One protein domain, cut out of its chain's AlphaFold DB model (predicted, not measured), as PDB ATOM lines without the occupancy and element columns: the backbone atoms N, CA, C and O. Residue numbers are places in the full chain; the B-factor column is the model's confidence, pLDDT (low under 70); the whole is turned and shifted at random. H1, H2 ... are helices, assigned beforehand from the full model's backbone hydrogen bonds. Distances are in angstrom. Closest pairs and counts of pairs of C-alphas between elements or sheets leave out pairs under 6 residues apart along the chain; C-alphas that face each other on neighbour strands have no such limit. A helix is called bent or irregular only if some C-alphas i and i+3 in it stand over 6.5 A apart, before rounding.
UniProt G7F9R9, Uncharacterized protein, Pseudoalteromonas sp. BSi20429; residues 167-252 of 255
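Overview. This is residues 167 to 252 of the 255 residues of an uncharacterized protein of Pseudoalteromonas sp. BSi20429 (UniProt G7F9R9). One long helix, H3, runs through the middle of a rounded body, with H4 folded back on it as a helical hairpin and H1 crossing it on another side. H2 runs near H3 in the opposite sense, and the short H5 sits at the rim near the beginning of H1. The printed part has 86 residues with five named helices, H1 to H5 in order, and no named strand; its class is all helix. It is compact, with a radius of gyration of the C-alphas of 12.1 A and spans of 31 by 28 by 21 A.

Along the chain. H1, residues 170 to 182, begins at C-alpha 170 (26.778, -33.242, -27.817) and is 16.1 A long; it is irregular, with C-alphas 173 and 176 7.9 A apart. H2 is residues 185 to 194, 14.4 A. H3 is residues 198 to 215, 25.5 A. H4 is residues 220 to 229, 14.1 A. H5, residues 239 to 244, 10.2 A, ends at C-alpha 244 (23.375, -28.971, -26.185).

Arrangement. H1 touches H3 about perpendicular, at 85 degrees; the closest C-alphas, of Ser 171 and Ile 207, are 5.0 A apart, and H3 uses residues 207 to 211 alone. H1 and H2 only just touch, only at the corner, with 3 pairs of C-alphas within 8 A, the closest being Ile 181 and Asn 187 at 5.6 A. H2 and H3 are close but not clearly touching, their closest C-alphas, of Tyr 192 and Lys 201, 7.0 A apart. The hairpin H3 and H4 touch at a shallow tilt of 14 degrees, opposite ways, with the C-alphas of Gly 205 and Leu 223 closest at 6.0 A. H5 touches no helix; its closest C-alpha to H1 is that of His 244, 5.7 A from that of Leu 170. Every O i to N i+4 pair is within hydrogen-bond range in H2 and H4, against 7 of 9 in H1, 13 of 14 in H3 and 0 of 2 in H5, where 3 of 3 O i to N i+3 pairs are.

Size, cuts and confidence. The C-alphas farthest apart, of His 180 and Arg 233, are 32.6 A apart. The printed part has no cut and no long link. Mean pLDDT of the printed part is 91.9, and no printed residue is under 70.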
ATOM      1  N   GLY A 167      29.984 -28.595 -21.942       85.88
ATOM      2  CA  GLY A 167      30.551 -28.594 -23.289       85.88
ATOM      3  C   GLY A 167      29.694 -27.853 -24.320       85.88
ATOM      4  O   GLY A 167      28.622 -27.327 -24.021       85.88
ATOM      5  N   GLY A 168      30.177 -27.844 -25.567       89.25
ATOM      6  CA  GLY A 168      29.456 -27.320 -26.731       89.25
ATOM      7  C   GLY A 168      28.256 -28.190 -27.115       89.25
ATOM      8  O   GLY A 168      27.422 -28.531 -26.273       89.25
ATOM      9  N   SER A 169      28.143 -28.571 -28.389       91.69
ATOM     10  CA  SER A 169      27.122 -29.552 -28.770       91.69
ATOM     11  C   SER A 169      27.522 -30.965 -28.323       91.69
ATOM     12  O   SER A 169      28.706 -31.306 -28.219       91.69
ATOM     13  N   LEU A 170      26.526 -31.821 -28.079       92.88
ATOM     14  CA  LEU A 170      26.778 -33.242 -27.817       92.88
ATOM     15  C   LEU A 170      27.410 -33.942 -29.025       92.88
ATOM     16  O   LEU A 170      28.151 -34.901 -28.828       92.88
ATOM     17  N   SER A 171      27.144 -33.466 -30.245       93.19
ATOM     18  CA  SER A 171      27.777 -33.992 -31.454       93.19
ATOM     19  C   SER A 171      29.287 -33.738 -31.439       93.19
ATOM     20  O   SER A 171      30.045 -34.688 -31.599       93.19
ATOM     21  N   ASP A 172      29.728 -32.519 -31.093       92.19
ATOM     22  CA  ASP A 172      31.166 -32.190 -30.990       92.19
ATOM     23  C   ASP A 172      31.866 -33.066 -29.941       92.19
ATOM     24  O   ASP A 172      32.949 -33.601 -30.157       92.19
ATOM     25  N   SER A 173      31.216 -33.274 -28.792       91.75
ATOM     26  CA  SER A 173      31.794 -34.075 -27.700       91.75
ATOM     27  C   SER A 173      31.883 -35.571 -28.028       91.75
ATOM     28  O   SER A 173      32.613 -36.314 -27.370       91.75
ATOM     29  N   LEU A 174      31.117 -36.036 -29.019       93.88
ATOM     30  CA  LEU A 174      31.028 -37.441 -29.417       93.88
ATOM     31  C   LEU A 174      31.601 -37.711 -30.812       93.88
ATOM     32  O   LEU A 174      31.544 -38.854 -31.262       93.88
ATOM     33  N   GLU A 175      32.186 -36.705 -31.462       92.06
ATOM     34  CA  GLU A 175      32.635 -36.750 -32.855       92.06
ATOM     35  C   GLU A 175      33.563 -37.942 -33.134       92.06
ATOM     36  O   GLU A 175      33.300 -38.728 -34.043       92.06
ATOM     37  N   GLU A 176      34.570 -38.160 -32.279       91.31
ATOM     38  CA  GLU A 176      35.511 -39.290 -32.372       91.31
ATOM     39  C   GLU A 176      34.772 -40.641 -32.422       91.31
ATOM     40  O   GLU A 176      35.096 -41.526 -33.214       91.31
ATOM     41  N   TYR A 177      33.738 -40.819 -31.590       92.50
ATOM     42  CA  TYR A 177      32.959 -42.055 -31.598       92.50
ATOM     43  C   TYR A 177      32.097 -42.188 -32.843       92.50
ATOM     44  O   TYR A 177      31.964 -43.302 -33.350       92.50
ATOM     45  N   ILE A 178      31.503 -41.083 -33.300       91.62
ATOM     46  CA  ILE A 178      30.663 -41.052 -34.496       91.62
ATOM     47  C   ILE A 178      31.514 -41.460 -35.700       91.62
ATOM     48  O   ILE A 178      31.171 -42.443 -36.352       91.62
ATOM     49  N   GLN A 179      32.677 -40.830 -35.902       90.44
ATOM     50  CA  GLN A 179      33.644 -41.166 -36.958       90.44
ATOM     51  C   GLN A 179      33.986 -42.662 -36.985       90.44
ATOM     52  O   GLN A 179      33.948 -43.302 -38.032       90.44
ATOM     53  N   HIS A 180      34.227 -43.271 -35.821       86.75
ATOM     54  CA  HIS A 180      34.552 -44.698 -35.735       86.75
ATOM     55  C   HIS A 180      33.423 -45.658 -36.134       86.75
ATOM     56  O   HIS A 180      33.692 -46.848 -36.347       86.75
ATOM     57  N   ILE A 181      32.168 -45.205 -36.178       85.81
ATOM     58  CA  ILE A 181      31.025 -46.082 -36.460       85.81
ATOM     59  C   ILE A 181      30.270 -45.738 -37.738       85.81
ATOM     60  O   ILE A 181      29.577 -46.619 -38.245       85.81
ATOM     61  N   VAL A 182      30.364 -44.507 -38.244       82.38
ATOM     62  CA  VAL A 182      29.575 -44.067 -39.406       82.38
ATOM     63  C   VAL A 182      30.080 -44.661 -40.716       82.38
ATOM     64  O   VAL A 182      29.260 -45.035 -41.551       82.38
ATOM     65  N   ASP A 183      31.390 -44.888 -40.841       80.94
ATOM     66  CA  ASP A 183      31.992 -45.544 -42.013       80.94
ATOM     67  C   ASP A 183      31.643 -47.043 -42.108       80.94
ATOM     68  O   ASP A 183      31.822 -47.686 -43.143       80.94
ATOM     69  N   ASP A 184      31.115 -47.626 -41.027       86.19
ATOM     70  CA  ASP A 184      30.657 -49.012 -40.973       86.19
ATOM     71  C   ASP A 184      29.145 -49.049 -40.712       86.19
ATOM     72  O   ASP A 184      28.671 -49.137 -39.574       86.19
ATOM     73  N   SER A 185      28.367 -49.073 -41.797       85.12
ATOM     74  CA  SER A 185      26.899 -49.154 -41.754       85.12
ATOM     75  C   SER A 185      26.371 -50.313 -40.894       85.12
ATOM     76  O   SER A 185      25.300 -50.215 -40.285       85.12
ATOM     77  N   LYS A 186      27.126 -51.414 -40.765       90.12
ATOM     78  CA  LYS A 186      26.769 -52.534 -39.889       90.12
ATOM     79  C   LYS A 186      26.970 -52.175 -38.418       90.12
ATOM     80  O   LYS A 186      26.159 -52.600 -37.591       90.12
ATOM     81  N   ASN A 187      28.019 -51.433 -38.066       90.88
ATOM     82  CA  ASN A 187      28.205 -50.922 -36.704       90.88
ATOM     83  C   ASN A 187      27.156 -49.881 -36.341       90.88
ATOM     84  O   ASN A 187      26.597 -49.982 -35.248       90.88
ATOM     85  N   LEU A 188      26.833 -48.973 -37.262       91.81
ATOM     86  CA  LEU A 188      25.775 -47.984 -37.078       91.81
ATOM     87  C   LEU A 188      24.426 -48.656 -36.771       91.81
ATOM     88  O   LEU A 188      23.798 -48.383 -35.744       91.81
ATOM     89  N   ARG A 189      24.028 -49.641 -37.590       93.06
ATOM     90  CA  ARG A 189      22.791 -50.417 -37.377       93.06
ATOM     91  C   ARG A 189      22.808 -51.225 -36.076       93.06
ATOM     92  O   ARG A 189      21.782 -51.326 -35.405       93.06
ATOM     93  N   LYS A 190      23.956 -51.800 -35.697       93.81
ATOM     94  CA  LYS A 190      24.102 -52.509 -34.415       93.81
ATOM     95  C   LYS A 190      23.931 -51.578 -33.223       93.81
ATOM     96  O   LYS A 190      23.178 -51.924 -32.320       93.81
ATOM     97  N   LEU A 191      24.598 -50.422 -33.240       95.00
ATOM     98  CA  LEU A 191      24.475 -49.429 -32.177       95.00
ATOM     99  C   LEU A 191      23.011 -49.037 -32.004       95.00
ATOM    100  O   LEU A 191      22.478 -49.146 -30.905       95.00
ATOM    101  N   TYR A 192      22.340 -48.681 -33.102       95.88
ATOM    102  CA  TYR A 192      20.938 -48.277 -33.069       95.88
ATOM    103  C   TYR A 192      20.011 -49.346 -32.478       95.88
ATOM    104  O   TYR A 192      19.128 -49.039 -31.674       95.88
ATOM    105  N   LYS A 193      20.235 -50.620 -32.829       95.56
ATOM    106  CA  LYS A 193      19.474 -51.752 -32.282       95.56
ATOM    107  C   LYS A 193      19.642 -51.901 -30.766       95.56
ATOM    108  O   LYS A 193      18.724 -52.389 -30.111       95.56
ATOM    109  N   HIS A 194      20.789 -51.513 -30.217       94.94
ATOM    110  CA  HIS A 194      21.086 -51.612 -28.787       94.94
ATOM    111  C   HIS A 194      20.673 -50.366 -27.980       94.94
ATOM    112  O   HIS A 194      20.777 -50.351 -26.750       94.94
ATOM    113  N   LEU A 195      20.168 -49.317 -28.637       96.00
ATOM    114  CA  LEU A 195      19.593 -48.172 -27.936       96.00
ATOM    115  C   LEU A 195      18.260 -48.583 -27.302       96.00
ATOM    116  O   LEU A 195      17.286 -48.897 -27.990       96.00
ATOM    117  N   SER A 196      18.236 -48.581 -25.971       91.69
ATOM    118  CA  SER A 196      17.184 -49.211 -25.164       91.69
ATOM    119  C   SER A 196      15.862 -48.445 -25.193       91.69
ATOM    120  O   SER A 196      14.797 -49.038 -25.038       91.69
ATOM    121  N   TYR A 197      15.912 -47.127 -25.400       92.31
ATOM    122  CA  TYR A 197      14.755 -46.244 -25.261       92.31
ATOM    123  C   TYR A 197      14.551 -45.371 -26.500       92.31
ATOM    124  O   TYR A 197      15.513 -44.905 -27.109       92.31
ATOM    125  N   LYS A 198      13.288 -45.062 -26.832       94.12
ATOM    126  CA  LYS A 198      12.937 -44.136 -27.929       94.12
ATOM    127  C   LYS A 198      13.564 -42.752 -27.738       94.12
ATOM    128  O   LYS A 198      14.080 -42.189 -28.690       94.12
ATOM    129  N   LYS A 199      13.633 -42.272 -26.493       94.00
ATOM    130  CA  LYS A 199      14.366 -41.051 -26.123       94.00
ATOM    131  C   LYS A 199      15.841 -41.103 -26.540       94.00
ATOM    132  O   LYS A 199      16.359 -40.134 -27.078       94.00
ATOM    133  N   THR A 200      16.512 -42.229 -26.304       95.25
ATOM    134  CA  THR A 200      17.918 -42.418 -26.681       95.25
ATOM    135  C   THR A 200      18.091 -42.464 -28.199       95.25
ATOM    136  O   THR A 200      19.042 -41.898 -28.725       95.25
ATOM    137  N   LYS A 201      17.151 -43.095 -28.907       95.94
ATOM    138  CA  LYS A 201      17.118 -43.119 -30.374       95.94
ATOM    139  C   LYS A 201      16.899 -41.730 -30.977       95.94
ATOM    140  O   LYS A 201      17.595 -41.384 -31.920       95.94
ATOM    141  N   ALA A 202      15.995 -40.935 -30.403       96.44
ATOM    142  CA  ALA A 202      15.765 -39.550 -30.806       96.44
ATOM    143  C   ALA A 202      17.013 -38.682 -30.607       96.44
ATOM    144  O   ALA A 202      17.417 -37.977 -31.523       96.44
ATOM    145  N   LEU A 203      17.675 -38.801 -29.450       96.25
ATOM    146  CA  LEU A 203      18.951 -38.126 -29.210       96.25
ATOM    147  C   LEU A 203      20.017 -38.538 -30.229       96.25
ATOM    148  O   LEU A 203      20.743 -37.690 -30.734       96.25
ATOM    149  N   PHE A 204      20.123 -39.834 -30.516       96.50
ATOM    150  CA  PHE A 204      21.098 -40.320 -31.483       96.50
ATOM    151  C   PHE A 204      20.832 -39.779 -32.890       96.50
ATOM    152  O   PHE A 204      21.769 -39.360 -33.559       96.50
ATOM    153  N   GLY A 205      19.563 -39.726 -33.300       95.94
ATOM    154  CA  GLY A 205      19.151 -39.070 -34.535       95.94
ATOM    155  C   GLY A 205      19.578 -37.605 -34.585       95.94
ATOM    156  O   GLY A 205      20.265 -37.222 -35.522       95.94
ATOM    157  N   ALA A 206      19.287 -36.827 -33.538       96.25
ATOM    158  CA  ALA A 206      19.672 -35.414 -33.457       96.25
ATOM    159  C   ALA A 206      21.193 -35.192 -33.518       96.25
ATOM    160  O   ALA A 206      21.664 -34.243 -34.137       96.25
ATOM    161  N   ILE A 207      21.975 -36.079 -32.895       95.69
ATOM    162  CA  ILE A 207      23.442 -36.042 -32.957       95.69
ATOM    163  C   ILE A 207      23.947 -36.306 -34.380       95.69
ATOM    164  O   ILE A 207      24.857 -35.614 -34.831       95.69
ATOM    165  N   LEU A 208      23.379 -37.299 -35.073       95.25
ATOM    166  CA  LEU A 208      23.744 -37.610 -36.457       95.25
ATOM    167  C   LEU A 208      23.349 -36.486 -37.418       95.25
ATOM    168  O   LEU A 208      24.110 -36.203 -38.337       95.25
ATOM    169  N   ASP A 209      22.200 -35.851 -37.185       94.81
ATOM    170  CA  ASP A 209      21.710 -34.700 -37.948       94.81
ATOM    171  C   ASP A 209      22.683 -33.511 -37.842       94.81
ATOM    172  O   ASP A 209      23.197 -33.013 -38.838       94.81
ATOM    173  N   ASP A 210      23.069 -33.144 -36.614       94.69
ATOM    174  CA  ASP A 210      24.075 -32.098 -36.375       94.69
ATOM    175  C   ASP A 210      25.463 -32.476 -36.921       94.69
ATOM    176  O   ASP A 210      26.243 -31.615 -37.321       94.69
ATOM    177  N   TYR A 211      25.806 -33.769 -36.933       93.69
ATOM    178  CA  TYR A 211      27.069 -34.235 -37.502       93.69
ATOM    179  C   TYR A 211      27.082 -34.117 -39.035       93.69
ATOM    180  O   TYR A 211      28.080 -33.658 -39.593       93.69
ATOM    181  N   GLN A 212      26.011 -34.515 -39.738       92.25
ATOM    182  CA  GLN A 212      25.985 -34.446 -41.208       92.25
ATOM    183  C   GLN A 212      26.109 -33.015 -41.729       92.25
ATOM    184  O   GLN A 212      26.850 -32.791 -42.684       92.25
ATOM    185  N   GLU A 213      25.482 -32.045 -41.053       90.81
ATOM    186  CA  GLU A 213      25.591 -30.621 -41.395       90.81
ATOM    187  C   GLU A 213      27.041 -30.107 -41.344       90.81
ATOM    188  O   GLU A 213      27.400 -29.191 -42.083       90.81
ATOM    189  N   LYS A 214      27.886 -30.689 -40.483       89.94
ATOM    190  CA  LYS A 214      29.281 -30.260 -40.279       89.94
ATOM    191  C   LYS A 214      30.289 -30.962 -41.184       89.94
ATOM    192  O   LYS A 214      31.331 -30.379 -41.475       89.94
ATOM    193  N   HIS A 215      30.025 -32.208 -41.577       87.25
ATOM    194  CA  HIS A 215      31.048 -33.106 -42.132       87.25
ATOM    195  C   HIS A 215      30.798 -33.573 -43.574       87.25
ATOM    196  O   HIS A 215      31.459 -34.515 -44.005       87.25
ATOM    197  N   ASP A 216      29.867 -32.955 -44.314       79.38
ATOM    198  CA  ASP A 216      29.475 -33.381 -45.677       79.38
ATOM    199  C   ASP A 216      29.148 -34.892 -45.750       79.38
ATOM    200  O   ASP A 216      29.426 -35.598 -46.719       79.38
ATOM    201  N   ALA A 217      28.588 -35.419 -44.658       84.69
ATOM    202  CA  ALA A 217      28.106 -36.790 -44.575       84.69
ATOM    203  C   ALA A 217      26.628 -36.829 -44.980       84.69
ATOM    204  O   ALA A 217      25.908 -35.854 -44.812       84.69
ATOM    205  N   ASN A 218      26.146 -37.967 -45.483       89.06
ATOM    206  CA  ASN A 218      24.732 -38.128 -45.818       89.06
ATOM    207  C   ASN A 218      24.135 -39.306 -45.052       89.06
ATOM    208  O   ASN A 218      24.374 -40.471 -45.389       89.06
ATOM    209  N   PHE A 219      23.328 -38.994 -44.036       90.69
ATOM    210  CA  PHE A 219      22.597 -39.990 -43.260       90.69
ATOM    211  C   PHE A 219      21.098 -39.993 -43.548       90.69
ATOM    212  O   PHE A 219      20.384 -40.723 -42.866       90.69
ATOM    213  N   GLU A 220      20.595 -39.266 -44.551       91.50
ATOM    214  CA  GLU A 220      19.152 -39.024 -44.719       91.50
ATOM    215  C   GLU A 220      18.307 -40.297 -44.767       91.50
ATOM    216  O   GLU A 220      17.248 -40.379 -44.138       91.50
ATOM    217  N   GLY A 221      18.798 -41.339 -45.445       92.50
ATOM    218  CA  GLY A 221      18.131 -42.641 -45.457       92.50
ATOM    219  C   GLY A 221      17.998 -43.235 -44.051       92.50
ATOM    220  O   GLY A 221      16.924 -43.685 -43.657       92.50
ATOM    221  N   PHE A 222      19.068 -43.179 -43.258       93.81
ATOM    222  CA  PHE A 222      19.080 -43.702 -41.894       93.81
ATOM    223  C   PHE A 222      18.324 -42.799 -40.909       93.81
ATOM    224  O   PHE A 222      17.566 -43.308 -40.088       93.81
ATOM    225  N   LEU A 223      18.444 -41.474 -41.013       95.12
ATOM    226  CA  LEU A 223      17.666 -40.523 -40.214       95.12
ATOM    227  C   LEU A 223      16.166 -40.703 -40.460       95.12
ATOM    228  O   LEU A 223      15.388 -40.723 -39.507       95.12
ATOM    229  N   SER A 224      15.760 -40.935 -41.711       94.75
ATOM    230  CA  SER A 224      14.377 -41.266 -42.065       94.75
ATOM    231  C   SER A 224      13.906 -42.570 -41.414       94.75
ATOM    232  O   SER A 224      12.797 -42.623 -40.878       94.75
ATOM    233  N   GLU A 225      14.745 -43.614 -41.387       94.75
ATOM    234  CA  GLU A 225      14.453 -44.852 -40.646       94.75
ATOM    235  C   GLU A 225      14.249 -44.578 -39.143       94.75
ATOM    236  O   GLU A 225      13.293 -45.086 -38.553       94.75
ATOM    237  N   ILE A 226      15.102 -43.752 -38.520       95.44
ATOM    238  CA  ILE A 226      14.960 -43.393 -37.099       95.44
ATOM    239  C   ILE A 226      13.660 -42.615 -36.876       95.44
ATOM    240  O   ILE A 226      12.882 -42.986 -35.998       95.44
ATOM    241  N   ARG A 227      13.382 -41.575 -37.675       94.56
ATOM    242  CA  ARG A 227      12.158 -40.757 -37.572       94.56
ATOM    243  C   ARG A 227      10.894 -41.617 -37.689       94.56
ATOM    244  O   ARG A 227       9.952 -41.406 -36.931       94.56
ATOM    245  N   ASN A 228      10.896 -42.624 -38.565       93.69
ATOM    246  CA  ASN A 228       9.787 -43.573 -38.714       93.69
ATOM    247  C   ASN A 228       9.634 -44.533 -37.522       93.69
ATOM    248  O   ASN A 228       8.522 -44.966 -37.226       93.69
ATOM    249  N   ASP A 229      10.725 -44.868 -36.825       93.75
ATOM    250  CA  ASP A 229      10.674 -45.667 -35.595       93.75
ATOM    251  C   ASP A 229      10.192 -44.837 -34.385       93.75
ATOM    252  O   ASP A 229       9.725 -45.393 -33.387       93.75
ATOM    253  N   LEU A 230      10.304 -43.508 -34.427       93.38
ATOM    254  CA  LEU A 230       9.846 -42.614 -33.362       93.38
ATOM    255  C   LEU A 230       8.351 -42.287 -33.492       93.38
ATOM    256  O   LEU A 230       7.747 -42.347 -34.559       93.38
ATOM    257  N   SER A 231       7.724 -41.926 -32.373       86.56
ATOM    258  CA  SER A 231       6.317 -41.515 -32.376       86.56
ATOM    259  C   SER A 231       6.215 -40.013 -32.621       86.56
ATOM    260  O   SER A 231       6.756 -39.224 -31.851       86.56
ATOM    261  N   ARG A 232       5.444 -39.618 -33.643       80.75
ATOM    262  CA  ARG A 232       5.231 -38.208 -34.026       80.75
ATOM    263  C   ARG A 232       4.586 -37.342 -32.937       80.75
ATOM    264  O   ARG A 232       4.647 -36.127 -33.028       80.75
ATOM    265  N   ARG A 233       3.930 -37.952 -31.943       88.19
ATOM    266  CA  ARG A 233       3.246 -37.247 -30.839       88.19
ATOM    267  C   ARG A 233       3.998 -37.329 -29.510       88.19
ATOM    268  O   ARG A 233       3.520 -36.811 -28.509       88.19
ATOM    269  N   SER A 234       5.108 -38.065 -29.465       91.81
ATOM    270  CA  SER A 234       5.858 -38.266 -28.226       91.81
ATOM    271  C   SER A 234       6.924 -37.199 -28.072       91.81
ATOM    272  O   SER A 234       7.679 -36.962 -29.005       91.81
ATOM    273  N   HIS A 235       7.035 -36.643 -26.868       93.31
ATOM    274  CA  HIS A 235       8.117 -35.738 -26.496       93.31
ATOM    275  C   HIS A 235       9.112 -36.438 -25.568       93.31
ATOM    276  O   HIS A 235       8.733 -37.145 -24.630       93.31
ATOM    277  N   TYR A 236      10.403 -36.241 -25.827       94.19
ATOM    278  CA  TYR A 236      11.495 -36.932 -25.152       94.19
ATOM    279  C   TYR A 236      12.275 -35.965 -24.258       94.19
ATOM    280  O   TYR A 236      13.131 -35.212 -24.714       94.19
ATOM    281  N   ARG A 237      11.986 -35.999 -22.956       92.81
ATOM    282  CA  ARG A 237      12.575 -35.083 -21.971       92.81
ATOM    283  C   ARG A 237      14.051 -35.371 -21.705       92.81
ATOM    284  O   ARG A 237      14.339 -36.436 -21.162       92.81
ATOM    285  N   LEU A 238      14.974 -34.456 -22.008       91.12
ATOM    286  CA  LEU A 238      16.425 -34.583 -21.783       91.12
ATOM    287  C   LEU A 238      17.004 -33.673 -20.689       91.12
ATOM    288  O   LEU A 238      18.183 -33.816 -20.375       91.12
ATOM    289  N   GLY A 239      16.222 -32.802 -20.057       90.19
ATOM    290  CA  GLY A 239      16.740 -31.899 -19.031       90.19
ATOM    291  C   GLY A 239      17.557 -30.759 -19.626       90.19
ATOM    292  O   GLY A 239      17.402 -30.373 -20.790       90.19
ATOM    293  N   SER A 240      18.502 -30.273 -18.825       90.19
ATOM    294  CA  SER A 240      19.511 -29.288 -19.226       90.19
ATOM    295  C   SER A 240      20.296 -29.705 -20.470       90.19
ATOM    296  O   SER A 240      20.613 -28.846 -21.288       90.19
ATOM    297  N   LEU A 241      20.511 -31.009 -20.678       91.88
ATOM    298  CA  LEU A 241      21.223 -31.542 -21.844       91.88
ATOM    299  C   LEU A 241      20.547 -31.192 -23.175       91.88
ATOM    300  O   LEU A 241      21.231 -31.091 -24.188       91.88
ATOM    301  N   SER A 242      19.233 -30.943 -23.184       93.12
ATOM    302  CA  SER A 242      18.515 -30.497 -24.389       93.12
ATOM    303  C   SER A 242      19.038 -29.169 -24.954       93.12
ATOM    304  O   SER A 242      18.810 -28.878 -26.122       93.12
ATOM    305  N   ARG A 243      19.754 -28.361 -24.156       93.50
ATOM    306  CA  ARG A 243      20.400 -27.115 -24.605       93.50
ATOM    307  C   ARG A 243      21.618 -27.359 -25.498       93.50
ATOM    308  O   ARG A 243      22.007 -26.462 -26.231       93.50
ATOM    309  N   HIS A 244      22.178 -28.565 -25.447       94.12
ATOM    310  CA  HIS A 244      23.375 -28.971 -26.185       94.12
ATOM    311  C   HIS A 244      23.051 -29.877 -27.381       94.12
ATOM    312  O   HIS A 244      23.942 -30.486 -27.975       94.12
ATOM    313  N   VAL A 245      21.767 -30.004 -27.712       94.38
ATOM    314  CA  VAL A 245      21.270 -30.773 -28.851       94.38
ATOM    315  C   VAL A 245      20.783 -29.782 -29.899       94.38
ATOM    316  O   VAL A 245      19.831 -29.040 -29.641       94.38
ATOM    317  N   LYS A 246      21.421 -29.761 -31.073       92.50
ATOM    318  CA  LYS A 246      20.900 -29.009 -32.220       92.50
ATOM    319  C   LYS A 246      19.704 -29.729 -32.840       92.50
ATOM    320  O   LYS A 246      19.522 -30.924 -32.622       92.50
ATOM    321  N   ASN A 247      18.856 -28.979 -33.543       89.69
ATOM    322  CA  ASN A 247      17.640 -29.473 -34.206       89.69
ATOM    323  C   ASN A 247      16.710 -30.277 -33.272       89.69
ATOM    324  O   ASN A 247      15.923 -31.111 -33.709       89.69
ATOM    325  N   LYS A 248      16.775 -30.031 -31.955       93.12
ATOM    326  CA  LYS A 248      16.066 -30.814 -30.929       93.12
ATOM    327  C   LYS A 248      14.553 -30.900 -31.167       93.12
ATOM    328  O   LYS A 248      13.953 -31.924 -30.846       93.12
ATOM    329  N   ASP A 249      13.956 -29.858 -31.745       92.44
ATOM    330  CA  ASP A 249      12.519 -29.788 -32.005       92.44
ATOM    331  C   ASP A 249      12.097 -30.779 -33.103       92.44
ATOM    332  O   ASP A 249      11.081 -31.456 -32.954       92.44
ATOM    333  N   GLU A 250      12.927 -30.984 -34.133       92.62
ATOM    334  CA  GLU A 250      12.695 -31.987 -35.189       92.62
ATOM    335  C   GLU A 250      12.716 -33.423 -34.651       92.62
ATOM    336  O   GLU A 250      12.072 -34.329 -35.185       92.62
ATOM    337  N   TRP A 251      13.428 -33.618 -33.543       95.50
ATOM    338  CA  TRP A 251      13.555 -34.890 -32.841       95.50
ATOM    339  C   TRP A 251      12.621 -34.997 -31.625       95.50
ATOM    340  O   TRP A 251      12.734 -35.944 -30.842       95.50
ATOM    341  N   ASN A 252      11.674 -34.062 -31.464       95.06
ATOM    342  CA  ASN A 252      10.737 -33.966 -30.338       95.06
ATOM    343  C   ASN A 252      11.420 -33.990 -28.954       95.06
ATOM    344  O   ASN A 252      10.865 -34.502 -27.974       95.06
TER     345      ASN A 252